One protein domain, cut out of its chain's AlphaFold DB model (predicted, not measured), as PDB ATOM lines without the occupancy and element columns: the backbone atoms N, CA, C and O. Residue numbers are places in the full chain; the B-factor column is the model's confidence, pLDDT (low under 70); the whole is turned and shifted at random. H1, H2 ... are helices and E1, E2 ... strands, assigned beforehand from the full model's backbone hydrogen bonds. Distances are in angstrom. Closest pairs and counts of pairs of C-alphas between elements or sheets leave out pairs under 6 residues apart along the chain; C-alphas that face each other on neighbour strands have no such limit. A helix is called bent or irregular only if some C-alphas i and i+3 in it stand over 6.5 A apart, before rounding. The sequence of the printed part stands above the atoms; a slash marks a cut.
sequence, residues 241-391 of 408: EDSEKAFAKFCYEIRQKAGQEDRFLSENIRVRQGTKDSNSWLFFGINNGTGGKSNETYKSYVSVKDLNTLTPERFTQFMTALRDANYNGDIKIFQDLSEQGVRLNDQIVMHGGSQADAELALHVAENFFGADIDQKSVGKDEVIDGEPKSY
ATOM      1  N   GLU A 241      40.834  19.344 -56.666       94.69
ATOM      2  CA  GLU A 241      42.286  19.286 -56.867       94.69
ATOM      3  C   GLU A 241      43.037  20.319 -56.006       94.69
ATOM      4  O   GLU A 241      44.077  20.012 -55.426       94.69
ATOM      5  N   ASP A 242      42.491  21.531 -55.862       94.75
ATOM      6  CA  ASP A 242      43.079  22.571 -55.011       94.75
ATOM      7  C   ASP A 242      43.046  22.203 -53.520       94.75
ATOM      8  O   ASP A 242      44.003  22.490 -52.798       94.75
ATOM      9  N   SER A 243      41.981  21.538 -53.059       95.06
ATOM     10  CA  SER A 243      41.874  21.046 -51.681       95.06
ATOM     11  C   SER A 243      42.905  19.949 -51.415       95.06
ATOM     12  O   SER A 243      43.613  20.015 -50.412       95.06
ATOM     13  N   GLU A 244      43.054  19.002 -52.345       94.19
ATOM     14  CA  GLU A 244      44.059  17.935 -52.275       94.19
ATOM     15  C   GLU A 244      45.481  18.517 -52.224       94.19
ATOM     16  O   GLU A 244      46.259  18.222 -51.315       94.19
ATOM     17  N   LYS A 245      45.813  19.434 -53.144       95.31
ATOM     18  CA  LYS A 245      47.126  20.100 -53.189       95.31
ATOM     19  C   LYS A 245      47.416  20.903 -51.926       95.31
ATOM     20  O   LYS A 245      48.538  20.854 -51.417       95.31
ATOM     21  N   ALA A 246      46.433  21.648 -51.418       96.06
ATOM     22  CA  ALA A 246      46.585  22.419 -50.189       96.06
ATOM     23  C   ALA A 246      46.860  21.500 -48.991       96.06
ATOM     24  O   ALA A 246      47.758  21.779 -48.194       96.06
ATOM     25  N   PHE A 247      46.139  20.383 -48.893       95.50
ATOM     26  CA  PHE A 247      46.311  19.425 -47.809       95.50
ATOM     27  C   PHE A 247      47.656  18.688 -47.892       95.50
ATOM     28  O   PHE A 247      48.367  18.588 -46.890       95.50
ATOM     29  N   ALA A 248      48.071  18.261 -49.087       94.00
ATOM     30  CA  ALA A 248      49.379  17.646 -49.314       94.00
ATOM     31  C   ALA A 248      50.533  18.599 -48.953       94.00
ATOM     32  O   ALA A 248      51.491  18.205 -48.277       94.00
ATOM     33  N   LYS A 249      50.422  19.878 -49.342       96.62
ATOM     34  CA  LYS A 249      51.381  20.923 -48.961       96.62
ATOM     35  C   LYS A 249      51.438  21.099 -47.442       96.62
ATOM     36  O   LYS A 249      52.530  21.081 -46.876       96.62
ATOM     37  N   PHE A 250      50.285  21.206 -46.783       97.25
ATOM     38  CA  PHE A 250      50.201  21.289 -45.325       97.25
ATOM     39  C   PHE A 250      50.884  20.091 -44.649       97.25
ATOM     40  O   PHE A 250      51.715  20.272 -43.761       97.25
ATOM     41  N   CYS A 251      50.619  18.868 -45.111       94.94
ATOM     42  CA  CYS A 251      51.249  17.663 -44.572       94.94
ATOM     43  C   CYS A 251      52.774  17.698 -44.701       94.94
ATOM     44  O   CYS A 251      53.484  17.397 -43.737       94.94
ATOM     45  N   TYR A 252      53.287  18.103 -45.864       94.94
ATOM     46  CA  TYR A 252      54.721  18.269 -46.077       94.94
ATOM     47  C   TYR A 252      55.325  19.288 -45.099       94.94
ATOM     48  O   TYR A 252      56.291  18.973 -44.400       94.94
ATOM     49  N   GLU A 253      54.733  20.479 -44.991       96.94
ATOM     50  CA  GLU A 253      55.215  21.558 -44.121       96.94
ATOM     51  C   GLU A 253      55.208  21.158 -42.641       96.94
ATOM     52  O   GLU A 253      56.195  21.368 -41.930       96.94
ATOM     53  N   ILE A 254      54.139  20.507 -42.176       97.62
ATOM     54  CA  ILE A 254      54.033  20.033 -40.794       97.62
ATOM     55  C   ILE A 254      55.064  18.937 -40.495       97.62
ATOM     56  O   ILE A 254      55.660  18.940 -39.413       97.62
ATOM     57  N   ARG A 255      55.344  18.028 -41.436       94.44
ATOM     58  CA  ARG A 255      56.409  17.022 -41.270       94.44
ATOM     59  C   ARG A 255      57.793  17.660 -41.181       94.44
ATOM     60  O   ARG A 255      58.591  17.238 -40.344       94.44
ATOM     61  N   GLN A 256      58.066  18.700 -41.972       94.75
ATOM     62  CA  GLN A 256      59.309  19.469 -41.849       94.75
ATOM     63  C   GLN A 256      59.390  20.178 -40.491       94.75
ATOM     64  O   GLN A 256      60.403  20.062 -39.801       94.75
ATOM     65  N   LYS A 257      58.307  20.840 -40.055       96.88
ATOM     66  CA  LYS A 257      58.225  21.502 -38.743       96.88
ATOM     67  C   LYS A 257      58.446  20.517 -37.595       96.88
ATOM     68  O   LYS A 257      59.134  20.859 -36.643       96.88
ATOM     69  N   ALA A 258      57.963  19.276 -37.701       95.75
ATOM     70  CA  ALA A 258      58.208  18.219 -36.713       95.75
ATOM     71  C   ALA A 258      59.697  17.845 -36.554       95.75
ATOM     72  O   ALA A 258      60.084  17.281 -35.529       95.75
ATOM     73  N   GLY A 259      60.529  18.127 -37.563       92.56
ATOM     74  CA  GLY A 259      61.975  17.905 -37.538       92.56
ATOM     75  C   GLY A 259      62.798  19.062 -36.963       92.56
ATOM     76  O   GLY A 259      64.003  18.892 -36.799       92.56
ATOM     77  N   GLN A 260      62.179  20.209 -36.672       94.50
ATOM     78  CA  GLN A 260      62.851  21.403 -36.152       94.50
ATOM     79  C   GLN A 260      62.947  21.379 -34.619       94.50
ATOM     80  O   GLN A 260      62.175  20.686 -33.955       94.50
ATOM     81  N   GLU A 261      63.877  22.152 -34.043       93.38
ATOM     82  CA  GLU A 261      63.950  22.345 -32.584       93.38
ATOM     83  C   GLU A 261      62.718  23.099 -32.068       93.38
ATOM     84  O   GLU A 261      62.025  22.631 -31.160       93.38
ATOM     85  N   ASP A 262      62.400  24.234 -32.700       95.56
ATOM     86  CA  ASP A 262      61.139  24.930 -32.479       95.56
ATOM     87  C   ASP A 262      60.027  24.303 -33.330       95.56
ATOM     88  O   ASP A 262      59.993  24.439 -34.554       95.56
ATOM     89  N   ARG A 263      59.080  23.650 -32.656       96.25
ATOM     90  CA  ARG A 263      57.932  22.965 -33.269       96.25
ATOM     91  C   ARG A 263      56.607  23.675 -33.004       96.25
ATOM     92  O   ARG A 263      55.555  23.103 -33.295       96.25
ATOM     93  N   PHE A 264      56.630  24.877 -32.435       97.00
ATOM     94  CA  PHE A 264      55.412  25.644 -32.204       97.00
ATOM     95  C   PHE A 264      54.877  26.204 -33.525       97.00
ATOM     96  O   PHE A 264      55.628  26.723 -34.350       97.00
ATOM     97  N   LEU A 265      53.571  26.050 -33.737       95.81
ATOM     98  CA  LEU A 265      52.837  26.714 -34.819       95.81
ATOM     99  C   LEU A 265      52.319  28.074 -34.351       95.81
ATOM    100  O   LEU A 265      52.278  29.033 -35.114       95.81
ATOM    101  N   SER A 266      51.941  28.147 -33.077       95.81
ATOM    102  CA  SER A 266      51.541  29.355 -32.367       95.81
ATOM    103  C   SER A 266      51.685  29.116 -30.861       95.81
ATOM    104  O   SER A 266      52.094  28.032 -30.427       95.81
ATOM    105  N   GLU A 267      51.370  30.123 -30.047       95.75
ATOM    106  CA  GLU A 267      51.360  29.976 -28.592       95.75
ATOM    107  C   GLU A 267      50.501  28.774 -28.176       95.75
ATOM    108  O   GLU A 267      49.331  28.671 -28.556       95.75
ATOM    109  N   ASN A 268      51.108  27.860 -27.409       96.81
ATOM    110  CA  ASN A 268      50.494  26.639 -26.888       96.81
ATOM    111  C   ASN A 268      49.952  25.647 -27.937       96.81
ATOM    112  O   ASN A 268      49.216  24.729 -27.581       96.81
ATOM    113  N   ILE A 269      50.359  25.762 -29.206       98.19
ATOM    114  CA  ILE A 269      50.067  24.775 -30.254       98.19
ATOM    115  C   ILE A 269      51.385  24.323 -30.872       98.19
ATOM    116  O   ILE A 269      52.119  25.119 -31.458       98.19
ATOM    117  N   ARG A 270      51.696  23.030 -30.758       97.00
ATOM    118  CA  ARG A 270      52.969  22.467 -31.235       97.00
ATOM    119  C   ARG A 270      52.787  21.192 -32.035       97.00
ATOM    120  O   ARG A 270      51.973  20.344 -31.683       97.00
ATOM    121  N   VAL A 271      53.627  20.999 -33.043       97.62
ATOM    122  CA  VAL A 271      53.745  19.721 -33.750       97.62
ATOM    123  C   VAL A 271      54.488  18.719 -32.860       97.62
ATOM    124  O   VAL A 271      55.520  19.034 -32.260       97.62
ATOM    125  N   ARG A 272      53.972  17.492 -32.737       94.69
ATOM    126  CA  ARG A 272      54.625  16.418 -31.971       94.69
ATOM    127  C   ARG A 272      55.706  15.731 -32.806       94.69
ATOM    128  O   ARG A 272      55.567  15.589 -34.017       94.69
ATOM    129  N   GLN A 273      56.749  15.224 -32.140       90.62
ATOM    130  CA  GLN A 273      57.874  14.547 -32.814       90.62
ATOM    131  C   GLN A 273      57.415  13.380 -33.683       90.62
ATOM    132  O   GLN A 273      57.947  13.186 -34.771       90.62
ATOM    133  N   GLY A 274      56.410  12.632 -33.207       87.50
ATOM    134  CA  GLY A 274      55.875  11.467 -33.907       87.50
ATOM    135  C   GLY A 274      55.368  11.780 -35.315       87.50
ATOM    136  O   GLY A 274      55.317  10.881 -36.141       87.50
ATOM    137  N   THR A 275      55.060  13.043 -35.626       91.19
ATOM    138  CA  THR A 275      54.645  13.465 -36.970       91.19
ATOM    139  C   THR A 275      55.741  13.294 -38.016       91.19
ATOM    140  O   THR A 275      55.431  13.000 -39.164       91.19
ATOM    141  N   LYS A 276      57.019  13.434 -37.638       89.56
ATOM    142  CA  LYS A 276      58.154  13.378 -38.574       89.56
ATOM    143  C   LYS A 276      58.186  12.059 -39.361       89.56
ATOM    144  O   LYS A 276      58.269  12.063 -40.591       89.56
ATOM    145  N   ASP A 277      58.056  10.955 -38.631       82.62
ATOM    146  CA  ASP A 277      58.229   9.590 -39.140       82.62
ATOM    147  C   ASP A 277      56.889   8.861 -39.349       82.62
ATOM    148  O   ASP A 277      56.850   7.674 -39.674       82.62
ATOM    149  N   SER A 278      55.772   9.569 -39.166       81.81
ATOM    150  CA  SER A 278      54.431   9.028 -39.356       81.81
ATOM    151  C   SER A 278      54.031   9.030 -40.822       81.81
ATOM    152  O   SER A 278      54.193  10.034 -41.514       81.81
ATOM    153  N   ASN A 279      53.423   7.925 -41.252       75.31
ATOM    154  CA  ASN A 279      52.823   7.762 -42.578       75.31
ATOM    155  C   ASN A 279      51.287   7.648 -42.509       75.31
ATOM    156  O   ASN A 279      50.663   7.198 -43.466       75.31
ATOM    157  N   SER A 280      50.671   7.953 -41.360       73.25
ATOM    158  CA  SER A 280      49.213   7.836 -41.179       73.25
ATOM    159  C   SER A 280      48.559   9.056 -40.543       73.25
ATOM    160  O   SER A 280      47.474   9.441 -40.957       73.25
ATOM    161  N   TRP A 281      49.213   9.697 -39.576       90.00
ATOM    162  CA  TRP A 281      48.633  10.827 -38.841       90.00
ATOM    163  C   TRP A 281      49.613  11.983 -38.698       90.00
ATOM    164  O   TRP A 281      50.814  11.764 -38.510       90.00
ATOM    165  N   LEU A 282      49.106  13.210 -38.746       94.81
ATOM    166  CA  LEU A 282      49.780  14.379 -38.194       94.81
ATOM    167  C   LEU A 282      49.364  14.526 -36.730       94.81
ATOM    168  O   LEU A 282      48.188  14.394 -36.406       94.81
ATOM    169  N   PHE A 283      50.319  14.797 -35.844       95.44
ATOM    170  CA  PHE A 283      50.101  14.891 -34.403       95.44
ATOM    171  C   PHE A 283      50.437  16.291 -33.892       95.44
ATOM    172  O   PHE A 283      51.550  16.790 -34.100       95.44
ATOM    173  N   PHE A 284      49.519  16.880 -33.134       97.81
ATOM    174  CA  PHE A 284      49.678  18.198 -32.527       97.81
ATOM    175  C   PHE A 284      49.360  18.123 -31.035       97.81
ATOM    176  O   PHE A 284      48.494  17.360 -30.621       97.81
ATOM    177  N   GLY A 285      50.078  18.895 -30.224       97.19
ATOM    178  CA  GLY A 285      49.763  19.107 -28.816       97.19
ATOM    179  C   GLY A 285      49.187  20.497 -28.603       97.19
ATOM    180  O   GLY A 285      49.742  21.465 -29.126       97.19
ATOM    181  N   ILE A 286      48.115  20.567 -27.818       98.06
ATOM    182  CA  ILE A 286      47.412  21.793 -27.443       98.06
ATOM    183  C   ILE A 286      47.583  22.020 -25.937       98.06
ATOM    184  O   ILE A 286      47.380  21.098 -25.140       98.06
ATOM    185  N   ASN A 287      47.976  23.235 -25.550       96.44
ATOM    186  CA  ASN A 287      48.314  23.602 -24.174       96.44
ATOM    187  C   ASN A 287      49.322  22.608 -23.567       96.44
ATOM    188  O   ASN A 287      50.402  22.383 -24.126       96.44
ATOM    189  N   ASN A 288      48.981  21.980 -22.441       89.56
ATOM    190  CA  ASN A 288      49.862  21.016 -21.782       89.56
ATOM    191  C   ASN A 288      49.999  19.700 -22.570       89.56
ATOM    192  O   ASN A 288      50.986  18.974 -22.405       89.56
ATOM    193  N   GLY A 289      49.076  19.429 -23.499       85.62
ATOM    194  CA  GLY A 289      48.979  18.155 -24.196       85.62
ATOM    195  C   GLY A 289      48.375  17.045 -23.340       85.62
ATOM    196  O   GLY A 289      47.884  17.297 -22.241       85.62
ATOM    197  N   THR A 290      48.454  15.801 -23.821       79.12
ATOM    198  CA  THR A 290      48.214  14.641 -22.952       79.12
ATOM    199  C   THR A 290      49.321  14.566 -21.889       79.12
ATOM    200  O   THR A 290      50.509  14.714 -22.200       79.12
ATOM    201  N   GLY A 291      48.931  14.429 -20.616       64.81
ATOM    202  CA  GLY A 291      49.854  14.280 -19.485       64.81
ATOM    203  C   GLY A 291      50.611  12.943 -19.503       64.81
ATOM    204  O   GLY A 291      50.531  12.177 -20.458       64.81
ATOM    205  N   GLY A 292      51.384  12.662 -18.443       59.75
ATOM    206  CA  GLY A 292      52.185  11.433 -18.315       59.75
ATOM    207  C   GLY A 292      51.384  10.125 -18.440       59.75
ATOM    208  O   GLY A 292      50.158  10.131 -18.422       59.75
ATOM    209  N   LYS A 293      52.102   8.995 -18.565       61.03
ATOM    210  CA  LYS A 293      51.546   7.653 -18.836       61.03
ATOM    211  C   LYS A 293      50.324   7.341 -17.957       61.03
ATOM    212  O   LYS A 293      50.469   7.132 -16.756       61.03
ATOM    213  N   SER A 294      49.156   7.270 -18.588       71.50
ATOM    214  CA  SER A 294      47.909   6.770 -18.012       71.50
ATOM    215  C   SER A 294      47.602   5.392 -18.602       71.50
ATOM    216  O   SER A 294      47.932   5.132 -19.759       71.50
ATOM    217  N   ASN A 295      46.960   4.521 -17.819       80.75
ATOM    218  CA  ASN A 295      46.432   3.240 -18.312       80.75
ATOM    219  C   ASN A 295      45.168   3.424 -19.168       80.75
ATOM    220  O   ASN A 295      44.707   2.478 -19.799       80.75
ATOM    221  N   GLU A 296      44.618   4.637 -19.180       86.62
ATOM    222  CA  GLU A 296      43.439   5.010 -19.948       86.62
ATOM    223  C   GLU A 296      43.722   6.264 -20.774       86.62
ATOM    224  O   GLU A 296      44.333   7.218 -20.282       86.62
ATOM    225  N   THR A 297      43.251   6.291 -22.019       89.44
ATOM    226  CA  THR A 297      43.261   7.506 -22.849       89.44
ATOM    227  C   THR A 297      41.853   7.793 -23.343       89.44
ATOM    228  O   THR A 297      41.321   7.058 -24.173       89.44
ATOM    229  N   TYR A 298      41.269   8.885 -22.855       93.38
ATOM    230  CA  TYR A 298      39.961   9.368 -23.283       93.38
ATOM    231  C   TYR A 298      40.085  10.138 -24.594       93.38
ATOM    232  O   TYR A 298      41.011  10.932 -24.787       93.38
ATOM    233  N   LYS A 299      39.160   9.883 -25.515       93.81
ATOM    234  CA  LYS A 299      39.207  10.403 -26.874       93.81
ATOM    235  C   LYS A 299      37.857  10.897 -27.339       93.81
ATOM    236  O   LYS A 299      36.828  10.334 -26.984       93.81
ATOM    237  N   SER A 300      37.918  11.871 -28.231       96.06
ATOM    238  CA  SER A 300      36.787  12.336 -29.018       96.06
ATOM    239  C   SER A 300      37.136  12.266 -30.495       96.06
ATOM    240  O   SER A 300      38.269  12.548 -30.894       96.06
ATOM    241  N   TYR A 301      36.158  11.881 -31.300       94.31
ATOM    242  CA  TYR A 301      36.301  11.664 -32.734       94.31
ATOM    243  C   TYR A 301      35.274  12.504 -33.472       94.31
ATOM    244  O   TYR A 301      34.121  12.567 -33.040       94.31
ATOM    245  N   VAL A 302      35.681  13.121 -34.579       95.12
ATOM    246  CA  VAL A 302      34.796  13.908 -35.442       95.12
ATOM    247  C   VAL A 302      35.125  13.640 -36.906       95.12
ATOM    248  O   VAL A 302      36.299  13.603 -37.284       95.12
ATOM    249  N   SER A 303      34.083  13.505 -37.723       93.81
ATOM    250  CA  SER A 303      34.141  13.598 -39.181       93.81
ATOM    251  C   SER A 303      33.265  14.735 -39.694       93.81
ATOM    252  O   SER A 303      32.282  15.126 -39.059       93.81
ATOM    253  N   VAL A 304      33.629  15.268 -40.858       94.62
ATOM    254  CA  VAL A 304      32.861  16.280 -41.586       94.62
ATOM    255  C   VAL A 304      32.147  15.667 -42.787       94.62
ATOM    256  O   VAL A 304      32.584  14.653 -43.334       94.62
ATOM    257  N   LYS A 305      31.056  16.303 -43.216       92.06
ATOM    258  CA  LYS A 305      30.246  15.864 -44.362       92.06
ATOM    259  C   LYS A 305      30.956  16.074 -45.690       92.06
ATOM    260  O   LYS A 305      30.916  15.198 -46.548       92.06
ATOM    261  N   ASP A 306      31.584  17.237 -45.853       93.44
ATOM    262  CA  ASP A 306      32.333  17.599 -47.054       93.44
ATOM    263  C   ASP A 306      33.803  17.835 -46.701       93.44
ATOM    264  O   ASP A 306      34.169  18.834 -46.080       93.44
ATOM    265  N   LEU A 307      34.659  16.913 -47.136       94.44
ATOM    266  CA  LEU A 307      36.104  16.970 -46.924       94.44
ATOM    267  C   LEU A 307      36.755  18.207 -47.548       94.44
ATOM    268  O   LEU A 307      37.763  18.683 -47.027       94.44
ATOM    269  N   ASN A 308      36.164  18.794 -48.594       95.62
ATOM    270  CA  ASN A 308      36.671  20.036 -49.180       95.62
ATOM    271  C   ASN A 308      36.595  21.217 -48.205       95.62
ATOM    272  O   ASN A 308      37.301  22.211 -48.379       95.62
ATOM    273  N   THR A 309      35.743  21.120 -47.183       95.31
ATOM    274  CA  THR A 309      35.604  22.140 -46.146       95.31
ATOM    275  C   THR A 309      36.622  21.974 -45.016       95.31
ATOM    276  O   THR A 309      36.837  22.927 -44.264       95.31
ATOM    277  N   LEU A 310      37.269  20.809 -44.881       95.69
ATOM    278  CA  LEU A 310      38.310  20.541 -43.884       95.69
ATOM    279  C   LEU A 310      39.675  21.034 -44.387       95.69
ATOM    280  O   LEU A 310      40.621  20.273 -44.580       95.69
ATOM    281  N   THR A 311      39.772  22.340 -44.634       96.56
ATOM    282  CA  THR A 311      41.002  22.966 -45.134       96.56
ATOM    283  C   THR A 311      42.079  23.062 -44.044       96.56
ATOM    284  O   THR A 311      41.743  23.117 -42.853       96.56
ATOM    285  N   PRO A 312      43.372  23.157 -44.411       97.06
ATOM    286  CA  PRO A 312      44.458  23.412 -43.459       97.06
ATOM    287  C   PRO A 312      44.223  24.631 -42.552       97.06
ATOM    288  O   PRO A 312      44.391  24.540 -41.331       97.06
ATOM    289  N   GLU A 313      43.768  25.756 -43.114       97.56
ATOM    290  CA  GLU A 313      43.370  26.941 -42.347       97.56
ATOM    291  C   GLU A 313      42.262  26.628 -41.343       97.56
ATOM    292  O   GLU A 313      42.379  26.989 -40.171       97.56
ATOM    293  N   ARG A 314      41.195  25.943 -41.772       98.00
ATOM    294  CA  ARG A 314      40.059  25.646 -40.893       98.00
ATOM    295  C   ARG A 314      40.452  24.672 -39.782       98.00
ATOM    296  O   ARG A 314      40.041  24.861 -38.642       98.00
ATOM    297  N   PHE A 315      41.302  23.688 -40.072       98.38
ATOM    298  CA  PHE A 315      41.866  22.803 -39.051       98.38
ATOM    299  C   PHE A 315      42.762  23.567 -38.057       98.38
ATOM    300  O   PHE A 315      42.677  23.354 -36.848       98.38
ATOM    301  N   THR A 316      43.561  24.527 -38.529       98.12
ATOM    302  CA  THR A 316      44.390  25.391 -37.665       98.12
ATOM    303  C   THR A 316      43.544  26.312 -36.778       98.12
ATOM    304  O   THR A 316      43.840  26.494 -35.592       98.12
ATOM    305  N   GLN A 317      42.451  26.856 -37.316       98.56
ATOM    306  CA  GLN A 317      41.459  27.613 -36.550       98.56
ATOM    307  C   GLN A 317      40.768  26.736 -35.504       98.56
ATOM    308  O   GLN A 317      40.578  27.178 -34.374       98.56
ATOM    309  N   PHE A 318      40.464  25.478 -35.833       98.75
ATOM    310  CA  PHE A 318      39.900  24.538 -34.872       98.75
ATOM    311  C   PHE A 318      40.868  24.246 -33.712       98.75
ATOM    312  O   PHE A 318      40.475  24.310 -32.549       98.75
ATOM    313  N   MET A 319      42.157  24.024 -33.997       98.69
ATOM    314  CA  MET A 319      43.181  23.883 -32.948       98.69
ATOM    315  C   MET A 319      43.281  25.132 -32.058       98.69
ATOM    316  O   MET A 319      43.487  25.021 -30.849       98.69
ATOM    317  N   THR A 320      43.101  26.316 -32.644       98.69
ATOM    318  CA  THR A 320      43.054  27.588 -31.911       98.69
ATOM    319  C   THR A 320      41.826  27.667 -31.000       98.69
ATOM    320  O   THR A 320      41.965  27.999 -29.828       98.69
ATOM    321  N   ALA A 321      40.648  27.268 -31.490       98.75
ATOM    322  CA  ALA A 321      39.429  27.207 -30.686       98.75
ATOM    323  C   ALA A 321      39.561  26.232 -29.502       98.75
ATOM    324  O   ALA A 321      39.136  26.551 -28.393       98.75
ATOM    325  N   LEU A 322      40.203  25.074 -29.707       98.69
ATOM    326  CA  LEU A 322      40.520  24.137 -28.624       98.69
ATOM    327  C   LEU A 322      41.429  24.781 -27.573       98.69
ATOM    328  O   LEU A 322      41.134  24.719 -26.378       98.69
ATOM    329  N   ARG A 323      42.516  25.430 -28.007       98.50
ATOM    330  CA  ARG A 323      43.439  26.133 -27.107       98.50
ATOM    331  C   ARG A 323      42.701  27.168 -26.259       98.50
ATOM    332  O   ARG A 323      42.865  27.163 -25.041       98.50
ATOM    333  N   ASP A 324      41.894  28.011 -26.898       98.38
ATOM    334  CA  ASP A 324      41.180  29.123 -26.257       98.38
ATOM    335  C   ASP A 324      40.095  28.634 -25.283       98.38
ATOM    336  O   ASP A 324      39.786  29.305 -24.300       98.38
ATOM    337  N   ALA A 325      39.573  27.425 -25.501       98.31
ATOM    338  CA  ALA A 325      38.685  26.737 -24.571       98.31
ATOM    339  C   ALA A 325      39.416  26.082 -23.379       98.31
ATOM    340  O   ALA A 325      38.772  25.437 -22.556       98.31
ATOM    341  N   ASN A 326      40.740  26.246 -23.260       97.25
ATOM    342  CA  ASN A 326      41.606  25.588 -22.272       97.25
ATOM    343  C   ASN A 326      41.654  24.055 -22.386       97.25
ATOM    344  O   ASN A 326      41.942  23.377 -21.398       97.25
ATOM    345  N   TYR A 327      41.429  23.493 -23.578       97.50
ATOM    346  CA  TYR A 327      41.619  22.060 -23.814       97.50
ATOM    347  C   TYR A 327      43.076  21.656 -23.562       97.50
ATOM    348  O   TYR A 327      43.994  22.255 -24.130       97.50
ATOM    349  N   ASN A 328      43.296  20.625 -22.743       95.75
ATOM    350  CA  ASN A 328      44.613  20.020 -22.552       95.75
ATOM    351  C   ASN A 328      44.634  18.644 -23.203       95.75
ATOM    352  O   ASN A 328      44.030  17.694 -22.705       95.75
ATOM    353  N   GLY A 329      45.342  18.515 -24.321       95.88
ATOM    354  CA  GLY A 329      45.368  17.247 -25.029       95.88
ATOM    355  C   GLY A 329      46.122  17.286 -26.344       95.88
ATOM    356  O   GLY A 329      46.696  18.302 -26.741       95.88
ATOM    357  N   ASP A 330      46.132  16.146 -27.019       96.19
ATOM    358  CA  ASP A 330      46.653  16.040 -28.377       96.19
ATOM    359  C   ASP A 330      45.506  16.009 -29.381       96.19
ATOM    360  O   ASP A 330      44.387  15.615 -29.058       96.19
ATOM    361  N   ILE A 331      45.779  16.424 -30.606       97.75
ATOM    362  CA  ILE A 331      44.856  16.316 -31.731       97.75
ATOM    363  C   ILE A 331      45.590  15.729 -32.930       97.75
ATOM    364  O   ILE A 331      46.789  15.957 -33.122       97.75
ATOM    365  N   LYS A 332      44.870  14.930 -33.712       95.31
ATOM    366  CA  LYS A 332      45.367  14.270 -34.911       95.31
ATOM    367  C   LYS A 332      44.428  14.490 -36.082       95.31
ATOM    368  O   LYS A 332      43.214  14.533 -35.897       95.31
ATOM    369  N   ILE A 333      45.017  14.552 -37.265       96.38
ATOM    370  CA  ILE A 333      44.322  14.524 -38.552       96.38
ATOM    371  C   ILE A 333      45.102  13.621 -39.513       96.38
ATOM    372  O   ILE A 333      46.313  13.426 -39.338       96.38
ATOM    373  N   PHE A 334      44.402  13.020 -40.469       92.25
ATOM    374  CA  PHE A 334      44.984  12.193 -41.526       92.25
ATOM    375  C   PHE A 334      46.002  12.981 -42.379       92.25
ATOM    376  O   PHE A 334      46.100  14.202 -42.272       92.25
ATOM    377  N   GLN A 335      46.785  12.283 -43.207       89.94
ATOM    378  CA  GLN A 335      47.809  12.876 -44.085       89.94
ATOM    379  C   GLN A 335      47.401  12.953 -45.565       89.94
ATOM    380  O   GLN A 335      48.068  13.631 -46.341       89.94
ATOM    381  N   ASP A 336      46.336  12.255 -45.956       88.75
ATOM    382  CA  ASP A 336      45.869  12.177 -47.342       88.75
ATOM    383  C   ASP A 336      44.350  12.387 -47.397       88.75
ATOM    384  O   ASP A 336      43.587  11.642 -46.773       88.75
ATOM    385  N   LEU A 337      43.914  13.436 -48.091       90.19
ATOM    386  CA  LEU A 337      42.518  13.862 -48.084       90.19
ATOM    387  C   LEU A 337      41.641  12.895 -48.885       90.19
ATOM    388  O   LEU A 337      40.633  12.408 -48.364       90.19
ATOM    389  N   SER A 338      42.047  12.573 -50.112       88.12
ATOM    390  CA  SER A 338      41.317  11.659 -50.993       88.12
ATOM    391  C   SER A 338      41.381  10.190 -50.557       88.12
ATOM    392  O   SER A 338      40.390   9.468 -50.685       88.12
ATOM    393  N   GLU A 339      42.498   9.722 -49.998       84.50
ATOM    394  CA  GLU A 339      42.656   8.319 -49.607       84.50
ATOM    395  C   GLU A 339      42.181   8.050 -48.181       84.50
ATOM    396  O   GLU A 339      41.376   7.148 -47.940       84.50
ATOM    397  N   GLN A 340      42.684   8.812 -47.206       87.00
ATOM    398  CA  GLN A 340      42.378   8.573 -45.796       87.00
ATOM    399  C   GLN A 340      41.108   9.310 -45.376       87.00
ATOM    400  O   GLN A 340      40.255   8.708 -44.723       87.00
ATOM    401  N   GLY A 341      40.945  10.572 -45.780       89.56
ATOM    402  CA  GLY A 341      39.776  11.380 -45.427       89.56
ATOM    403  C   GLY A 341      38.455  10.733 -45.853       89.56
ATOM    404  O   GLY A 341      37.518  10.672 -45.055       89.56
ATOM    405  N   VAL A 342      38.391  10.181 -47.072       90.31
ATOM    406  CA  VAL A 342      37.183   9.529 -47.627       90.31
ATOM    407  C   VAL A 342      36.829   8.229 -46.897       90.31
ATOM    408  O   VAL A 342      35.649   7.877 -46.784       90.31
ATOM    409  N   ARG A 343      37.841   7.500 -46.410       86.88
ATOM    410  CA  ARG A 343      37.685   6.148 -45.852       86.88
ATOM    411  C   ARG A 343      37.512   6.120 -44.340       86.88
ATOM    412  O   ARG A 343      36.969   5.145 -43.828       86.88
ATOM    413  N   LEU A 344      37.985   7.133 -43.620       85.75
ATOM    414  CA  LEU A 344      37.980   7.148 -42.159       85.75
ATOM    415  C   LEU A 344      36.727   7.829 -41.604       85.75
ATOM    416  O   LEU A 344      36.373   8.933 -42.003       85.75
ATOM    417  N   ASN A 345      36.113   7.207 -40.598       85.81
ATOM    418  CA  ASN A 345      35.146   7.875 -39.723       85.81
ATOM    419  C   ASN A 345      35.832   8.787 -38.695       85.81
ATOM    420  O   ASN A 345      35.252   9.752 -38.219       85.81
ATOM    421  N   ASP A 346      37.082   8.485 -38.347       86.38
ATOM    422  CA  ASP A 346      37.861   9.215 -37.343       86.38
ATOM    423  C   ASP A 346      38.743  10.290 -37.979       86.38
ATOM    424  O   ASP A 346      39.948  10.306 -37.758       86.38
ATOM    425  N   GLN A 347      38.176  11.164 -38.809       93.25
ATOM    426  CA  GLN A 347      38.957  12.152 -39.569       93.25
ATOM    427  C   GLN A 347      39.785  13.076 -38.664       93.25
ATOM    428  O   GLN A 347      40.952  13.347 -38.954       93.25
ATOM    429  N   ILE A 348      39.194  13.511 -37.548       96.81
ATOM    430  CA  ILE A 348      39.849  14.283 -36.494       96.81
ATOM    431  C   ILE A 348      39.750  13.503 -35.182       96.81
ATOM    432  O   ILE A 348      38.655  13.143 -34.747       96.81
ATOM    433  N   VAL A 349      40.891  13.277 -34.525       95.44
ATOM    434  CA  VAL A 349      40.966  12.546 -33.251       95.44
ATOM    435  C   VAL A 349      41.583  13.426 -32.177       95.44
ATOM    436  O   VAL A 349      42.725  13.859 -32.310       95.44
ATOM    437  N   MET A 350      40.859  13.654 -31.088       97.25
ATOM    438  CA  MET A 350      41.278  14.482 -29.958       97.25
ATOM    439  C   MET A 350      41.505  13.593 -28.740       97.25
ATOM    440  O   MET A 350      40.586  12.928 -28.279       97.25
ATOM    441  N   HIS A 351      42.739  13.539 -28.251       94.81
ATOM    442  CA  HIS A 351      43.133  12.803 -27.055       94.81
ATOM    443  C   HIS A 351      43.131  13.748 -25.850       94.81
ATOM    444  O   HIS A 351      44.057  14.551 -25.708       94.81
ATOM    445  N   GLY A 352      42.133  13.630 -24.978       94.00
ATOM    446  CA  GLY A 352      42.063  14.431 -23.760       94.00
ATOM    447  C   GLY A 352      43.129  14.022 -22.743       94.00
ATOM    448  O   GLY A 352      43.449  12.841 -22.599       94.00
ATOM    449  N   GLY A 353      43.665  14.993 -22.001       90.31
ATOM    450  CA  GLY A 353      44.463  14.737 -20.798       90.31
ATOM    451  C   GLY A 353      43.647  14.097 -19.668       90.31
ATOM    452  O   GLY A 353      44.208  13.463 -18.776       90.31
ATOM    453  N   SER A 354      42.323  14.222 -19.740       91.75
ATOM    454  CA  SER A 354      41.323  13.619 -18.867       91.75
ATOM    455  C   SER A 354      40.045  13.311 -19.660       91.75
ATOM    456  O   SER A 354      39.911  13.714 -20.819       91.75
ATOM    457  N   GLN A 355      39.074  12.637 -19.035       93.75
ATOM    458  CA  GLN A 355      37.737  12.483 -19.616       93.75
ATOM    459  C   GLN A 355      37.076  13.843 -19.889       93.75
ATOM    460  O   GLN A 355      36.552  14.061 -20.978       93.75
ATOM    461  N   ALA A 356      37.175  14.776 -18.936       95.19
ATOM    462  CA  ALA A 356      36.634  16.126 -19.078       95.19
ATOM    463  C   ALA A 356      37.275  16.890 -20.250       95.19
ATOM    464  O   ALA A 356      36.574  17.603 -20.962       95.19
ATOM    465  N   ASP A 357      38.578  16.713 -20.499       96.00
ATOM    466  CA  ASP A 357      39.231  17.302 -21.676       96.00
ATOM    467  C   ASP A 357      38.698  16.700 -22.981       96.00
ATOM    468  O   ASP A 357      38.490  17.431 -23.944       96.00
ATOM    469  N   ALA A 358      38.461  15.385 -23.036       95.94
ATOM    470  CA  ALA A 358      37.896  14.751 -24.228       95.94
ATOM    471  C   ALA A 358      36.472  15.269 -24.509       95.94
ATOM    472  O   ALA A 358      36.165  15.663 -25.638       95.94
ATOM    473  N   GLU A 359      35.626  15.344 -23.481       97.38
ATOM    474  CA  GLU A 359      34.268  15.896 -23.569       97.38
ATOM    475  C   GLU A 359      34.277  17.379 -23.974       97.38
ATOM    476  O   GLU A 359      33.514  17.789 -24.850       97.38
ATOM    477  N   LEU A 360      35.196  18.176 -23.415       98.19
ATOM    478  CA  LEU A 360      35.413  19.567 -23.812       98.19
ATOM    479  C   LEU A 360      35.805  19.673 -25.290       98.19
ATOM    480  O   LEU A 360      35.248  20.500 -26.009       98.19
ATOM    481  N   ALA A 361      36.728  18.831 -25.762       98.38
ATOM    482  CA  ALA A 361      37.158  18.840 -27.158       98.38
ATOM    483  C   ALA A 361      35.984  18.569 -28.109       98.38
ATOM    484  O   ALA A 361      35.835  19.245 -29.129       98.38
ATOM    485  N   LEU A 362      35.120  17.616 -27.742       98.19
ATOM    486  CA  LEU A 362      33.912  17.307 -28.498       98.19
ATOM    487  C   LEU A 362      32.951  18.498 -28.529       98.19
ATOM    488  O   LEU A 362      32.483  18.874 -29.601       98.19
ATOM    489  N   HIS A 363      32.711  19.134 -27.382       98.38
ATOM    490  CA  HIS A 363      31.849  20.310 -27.298       98.38
ATOM    491  C   HIS A 363      32.373  21.484 -28.144       98.38
ATOM    492  O   HIS A 363      31.614  22.148 -28.851       98.38
ATOM    493  N   VAL A 364      33.687  21.729 -28.127       98.69
ATOM    494  CA  VAL A 364      34.316  22.747 -28.983       98.69
ATOM    495  C   VAL A 364      34.140  22.393 -30.459       98.69
ATOM    496  O   VAL A 364      33.822  23.275 -31.254       98.69
ATOM    497  N   ALA A 365      34.288  21.119 -30.836       98.44
ATOM    498  CA  ALA A 365      34.069  20.671 -32.209       98.44
ATOM    499  C   ALA A 365      32.622  20.886 -32.667       98.44
ATOM    500  O   ALA A 365      32.402  21.394 -33.764       98.44
ATOM    501  N   GLU A 366      31.640  20.564 -31.824       98.31
ATOM    502  CA  GLU A 366      30.219  20.801 -32.099       98.31
ATOM    503  C   GLU A 366      29.923  22.276 -32.360       98.31
ATOM    504  O   GLU A 366      29.247  22.604 -33.333       98.31
ATOM    505  N   ASN A 367      30.476  23.168 -31.537       98.25
ATOM    506  CA  ASN A 367      30.294  24.606 -31.707       98.25
ATOM    507  C   ASN A 367      31.030  25.147 -32.942       98.25
ATOM    508  O   ASN A 367      30.531  26.055 -33.605       98.25
ATOM    509  N   PHE A 368      32.212  24.608 -33.253       98.56
ATOM    510  CA  PHE A 368      33.060  25.090 -34.343       98.56
ATOM    511  C   PHE A 368      32.598  24.600 -35.725       98.56
ATOM    512  O   PHE A 368      32.500  25.389 -36.665       98.56
ATOM    513  N   PHE A 369      32.316  23.302 -35.868       97.88
ATOM    514  CA  PHE A 369      31.901  22.698 -37.139       97.88
ATOM    515  C   PHE A 369      30.382  22.751 -37.344       97.88
ATOM    516  O   PHE A 369      29.917  22.825 -38.482       97.88
ATOM    517  N   GLY A 370      29.592  22.753 -36.265       96.31
ATOM    518  CA  GLY A 370      28.140  22.888 -36.324       96.31
ATOM    519  C   GLY A 370      27.485  21.846 -37.233       96.31
ATOM    520  O   GLY A 370      27.669  20.641 -37.073       96.31
ATOM    521  N   ALA A 371      26.712  22.322 -38.211       95.56
ATOM    522  CA  ALA A 371      25.963  21.473 -39.138       95.56
ATOM    523  C   ALA A 371      26.840  20.661 -40.112       95.56
ATOM    524  O   ALA A 371      26.310  19.792 -40.806       95.56
ATOM    525  N   ASP A 372      28.140  20.939 -40.179       95.88
ATOM    526  CA  ASP A 372      29.091  20.245 -41.051       95.88
ATOM    527  C   ASP A 372      29.603  18.922 -40.458       95.88
ATOM    528  O   ASP A 372      30.179  18.109 -41.172       95.88
ATOM    529  N   ILE A 373      29.355  18.661 -39.169       94.81
ATOM    530  CA  ILE A 373      29.663  17.360 -38.563       94.81
ATOM    531  C   ILE A 373      28.804  16.274 -39.215       94.81
ATOM    532  O   ILE A 373      27.576  16.395 -39.264       94.81
ATOM    533  N   ASP A 374      29.455  15.206 -39.674       91.56
ATOM    534  CA  ASP A 374      28.804  13.984 -40.148       91.56
ATOM    535  C   ASP A 374      28.612  12.997 -38.993       91.56
ATOM    536  O   ASP A 374      27.485  12.671 -38.620       91.56
ATOM    537  N   GLN A 375      29.713  12.602 -38.348       90.69
ATOM    538  CA  GLN A 375      29.699  11.759 -37.159       90.69
ATOM    539  C   GLN A 375      30.566  12.323 -36.053       90.69
ATOM    540  O   GLN A 375      31.539  13.050 -36.265       90.69
ATOM    541  N   LYS A 376      30.206  11.923 -34.838       92.94
ATOM    542  CA  LYS A 376      30.966  12.225 -33.640       92.94
ATOM    543  C   LYS A 376      30.813  11.109 -32.619       92.94
ATOM    544  O   LYS A 376      29.767  10.470 -32.548       92.94
ATOM    545  N   SER A 377      31.850  10.869 -31.832       91.19
ATOM    546  CA  SER A 377      31.804   9.896 -30.736       91.19
ATOM    547  C   SER A 377      32.849  10.222 -29.679       91.19
ATOM    548  O   SER A 377      33.795  10.971 -29.936       91.19
ATOM    549  N   VAL A 378      32.677   9.631 -28.501       92.12
ATOM    550  CA  VAL A 378      33.714   9.549 -27.474       92.12
ATOM    551  C   VAL A 378      34.151   8.100 -27.340       92.12
ATOM    552  O   VAL A 378      33.376   7.184 -27.590       92.12
ATOM    553  N   GLY A 379      35.394   7.881 -26.946       90.94
ATOM    554  CA  GLY A 379      35.914   6.547 -26.707       90.94
ATOM    555  C   GLY A 379      37.019   6.560 -25.676       90.94
ATOM    556  O   GLY A 379      37.542   7.611 -25.300       90.94
ATOM    557  N   LYS A 380      37.382   5.368 -25.219       92.31
ATOM    558  CA  LYS A 380      38.442   5.180 -24.240       92.31
ATOM    559  C   LYS A 380      39.337   4.040 -24.694       92.31
ATOM    560  O   LYS A 380      38.859   2.934 -24.919       92.31
ATOM    561  N   ASP A 381      40.619   4.332 -24.859       90.12
ATOM    562  CA  ASP A 381      41.637   3.290 -24.940       90.12
ATOM    563  C   ASP A 381      41.953   2.808 -23.525       90.12
ATOM    564  O   ASP A 381      42.029   3.622 -22.599       90.12
ATOM    565  N   GLU A 382      42.200   1.513 -23.375       88.81
ATOM    566  CA  GLU A 382      42.491   0.873 -22.091       88.81
ATOM    567  C   GLU A 382      43.673  -0.087 -22.222       88.81
ATOM    568  O   GLU A 382      43.932  -0.634 -23.292       88.81
ATOM    569  N   VAL A 383      44.381  -0.331 -21.123       85.31
ATOM    570  CA  VAL A 383      45.334  -1.442 -21.026       85.31
ATOM    571  C   VAL A 383      44.596  -2.681 -20.520       85.31
ATOM    572  O   VAL A 383      44.182  -2.717 -19.363       85.31
ATOM    573  N   ILE A 384      44.471  -3.701 -21.371       81.94
ATOM    574  CA  ILE A 384      43.841  -4.991 -21.056       81.94
ATOM    575  C   ILE A 384      44.926  -6.066 -21.136       81.94
ATOM    576  O   ILE A 384      45.651  -6.145 -22.124       81.94
ATOM    577  N   ASP A 385      45.082  -6.856 -20.071       85.56
ATOM    578  CA  ASP A 385      46.121  -7.895 -19.948       85.56
ATOM    579  C   ASP A 385      47.558  -7.391 -20.189       85.56
ATOM    580  O   ASP A 385      48.421  -8.103 -20.696       85.56
ATOM    581  N   GLY A 386      47.826  -6.138 -19.812       82.12
ATOM    582  CA  GLY A 386      49.133  -5.498 -19.989       82.12
ATOM    583  C   GLY A 386      49.381  -4.921 -21.385       82.12
ATOM    584  O   GLY A 386      50.396  -4.253 -21.578       82.12
ATOM    585  N   GLU A 387      48.448  -5.095 -22.326       83.38
ATOM    586  CA  GLU A 387      48.539  -4.574 -23.690       83.38
ATOM    587  C   GLU A 387      47.589  -3.381 -23.896       83.38
ATOM    588  O   GLU A 387      46.403  -3.470 -23.563       83.38
ATOM    589  N   PRO A 388      48.054  -2.252 -24.462       81.88
ATOM    590  CA  PRO A 388      47.176  -1.141 -24.794       81.88
ATOM    591  C   PRO A 388      46.256  -1.520 -25.961       81.88
ATOM    592  O   PRO A 388      46.704  -1.931 -27.033       81.88
ATOM    593  N   LYS A 389      44.954  -1.342 -25.751       84.44
ATOM    594  CA  LYS A 389      43.887  -1.567 -26.722       84.44
ATOM    595  C   LYS A 389      43.230  -0.243 -27.068       84.44
ATOM    596  O   LYS A 389      42.834   0.528 -26.194       84.44
ATOM    597  N   SER A 390      43.093   0.010 -28.363       87.25
ATOM    598  CA  SER A 390      42.298   1.134 -28.845       87.25
ATOM    599  C   SER A 390      40.808   0.894 -28.626       87.25
ATOM    600  O   SER A 390      40.354  -0.250 -28.583       87.25
ATOM    601  N   TYR A 391      40.027   1.969 -28.567       89.62
ATOM    602  CA  TYR A 391      38.579   1.857 -28.398       89.62
ATOM    603  C   TYR A 391      37.893   0.937 -29.432       89.62
ATOM    604  O   TYR A 391      37.071   0.098 -29.069       89.62
TER     605      TYR A 391
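AT A GLANCE: This is residues 241 to 391 of the 408 residues of an uncharacterized protein of Candidatus Yonathbacteria bacterium (UniProt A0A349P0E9). One strongly twisted wall of eight strands has three helices over one face: H4 runs along E6 and E4, H2 along E3, and H1 crosses the strands at E2. The small helix H3 only grazes the sheet near the end of E5, and the long strand E7 runs on past E4 to make a hairpin with E8 at one edge. The printed part has 151 residues, with four named helices and eight named strands in the order H1 E1 E2 E3 E4 H2 E5 H3 E6 H4 E7 E8. The sheet's order is E1 E2 E3 E5 E6 E4 E7 E8, antiparallel throughout, and the class is mixed, helices and strands. The whole is compact, with a radius of gyration of the C-alphas of 14.7 A and spans of 45 by 38 by 31 A.

HOW THE PARTS SIT: E5, residues 329 to 334, is an inner strand whose centre is 1.8 A from the mean of the C-alphas. On E5's one side is E3, residues 281 to 286, with N 284 and O 331 2.9 A apart; on the other side is E6, residues 348 to 352, with N 332 and O 349 2.8 A apart. Beyond E3 come E2, residues 269 to 271, with N 285 and O 270 2.8 A apart, and the edge strand E1, residues 264 to 266, with N 265 and O 269 2.9 A apart. E1, E2 and E3 form a meander, each strand the antiparallel neighbour of the one before. Beyond E6 comes E4, residues 296 to 304, with N 350 and O 300 2.8 A apart. E7, residues 373 to 384, is staggered: its residues 373 to 382 pair with E4, where N 379 and O 299 are 2.8 A apart, and its residues 382 to 384 with the edge strand E8, residues 387 to 389, where N 389 and O 382 are 2.8 A apart. H4, residues 355 to 372, is on the sheet at a height of 7.9 A, over E6 and E4, along the strands at 1 degrees to E4 on the local plane; the closest C-alphas of H4 and E4 are those of Ala 358 and Lys 299, 5.3 A apart. H2, residues 312 to 324, is on the same face at a height of 7.5 A, over E3, only just along the strands at 29 degrees on the local plane. H1, residues 241 to 258, is on that face too at a height of 7.6 A, across the strands at 89 degrees to E2 on the local plane, giving two layers, a sheet with helices on one face. E4, H2, E5 and E6, H4, E7 are split strand-helix-strand units, each with another strand between its two strands, and both crossovers are right-handed. H2 touches H4 with residues 318 to 322 alone, closest at the C-alphas of Leu 322 and Val 364, 6.4 A, at a steep tilt of 43 degrees, opposite ways. H1 touches H3, residues 337 to 343, with residues 244 to 248 alone, closest at the C-alphas of Glu 244 and Leu 337, 6.0 A, about perpendicular at 86 degrees. H1 and H4 are apart. Every O i to N i+4 pair is within hydrogen-bond range in H1 and H2, against 12 of 14 in H4 and 1 of 3 in H3, where 1 of 4 O i to N i+3 pairs is.

IN THESE COORDINATES: H1 begins at C-alpha 241, (42.286, 19.286, -56.867), and is 25.7 A long. E4 measures 26.6 A and H2 18.4 A. H4, 24.4 A, has a kink of 47 degrees near residue 366 and is irregular, with C-alphas 368 and 371 9.3 A apart. E7, 31.7 A, ends at C-alpha 384, (43.841, -4.991, -21.056), and E8 ends at C-alpha 389, (43.887, -1.567, -26.722).

THE WHOLE: The C-alphas farthest apart are those of Asp 242 and Asp 385, 46.5 A. The printed part has no cut and no long link. The mean pLDDT of the printed part is 92.5, and residues 291 to 293 are under 70.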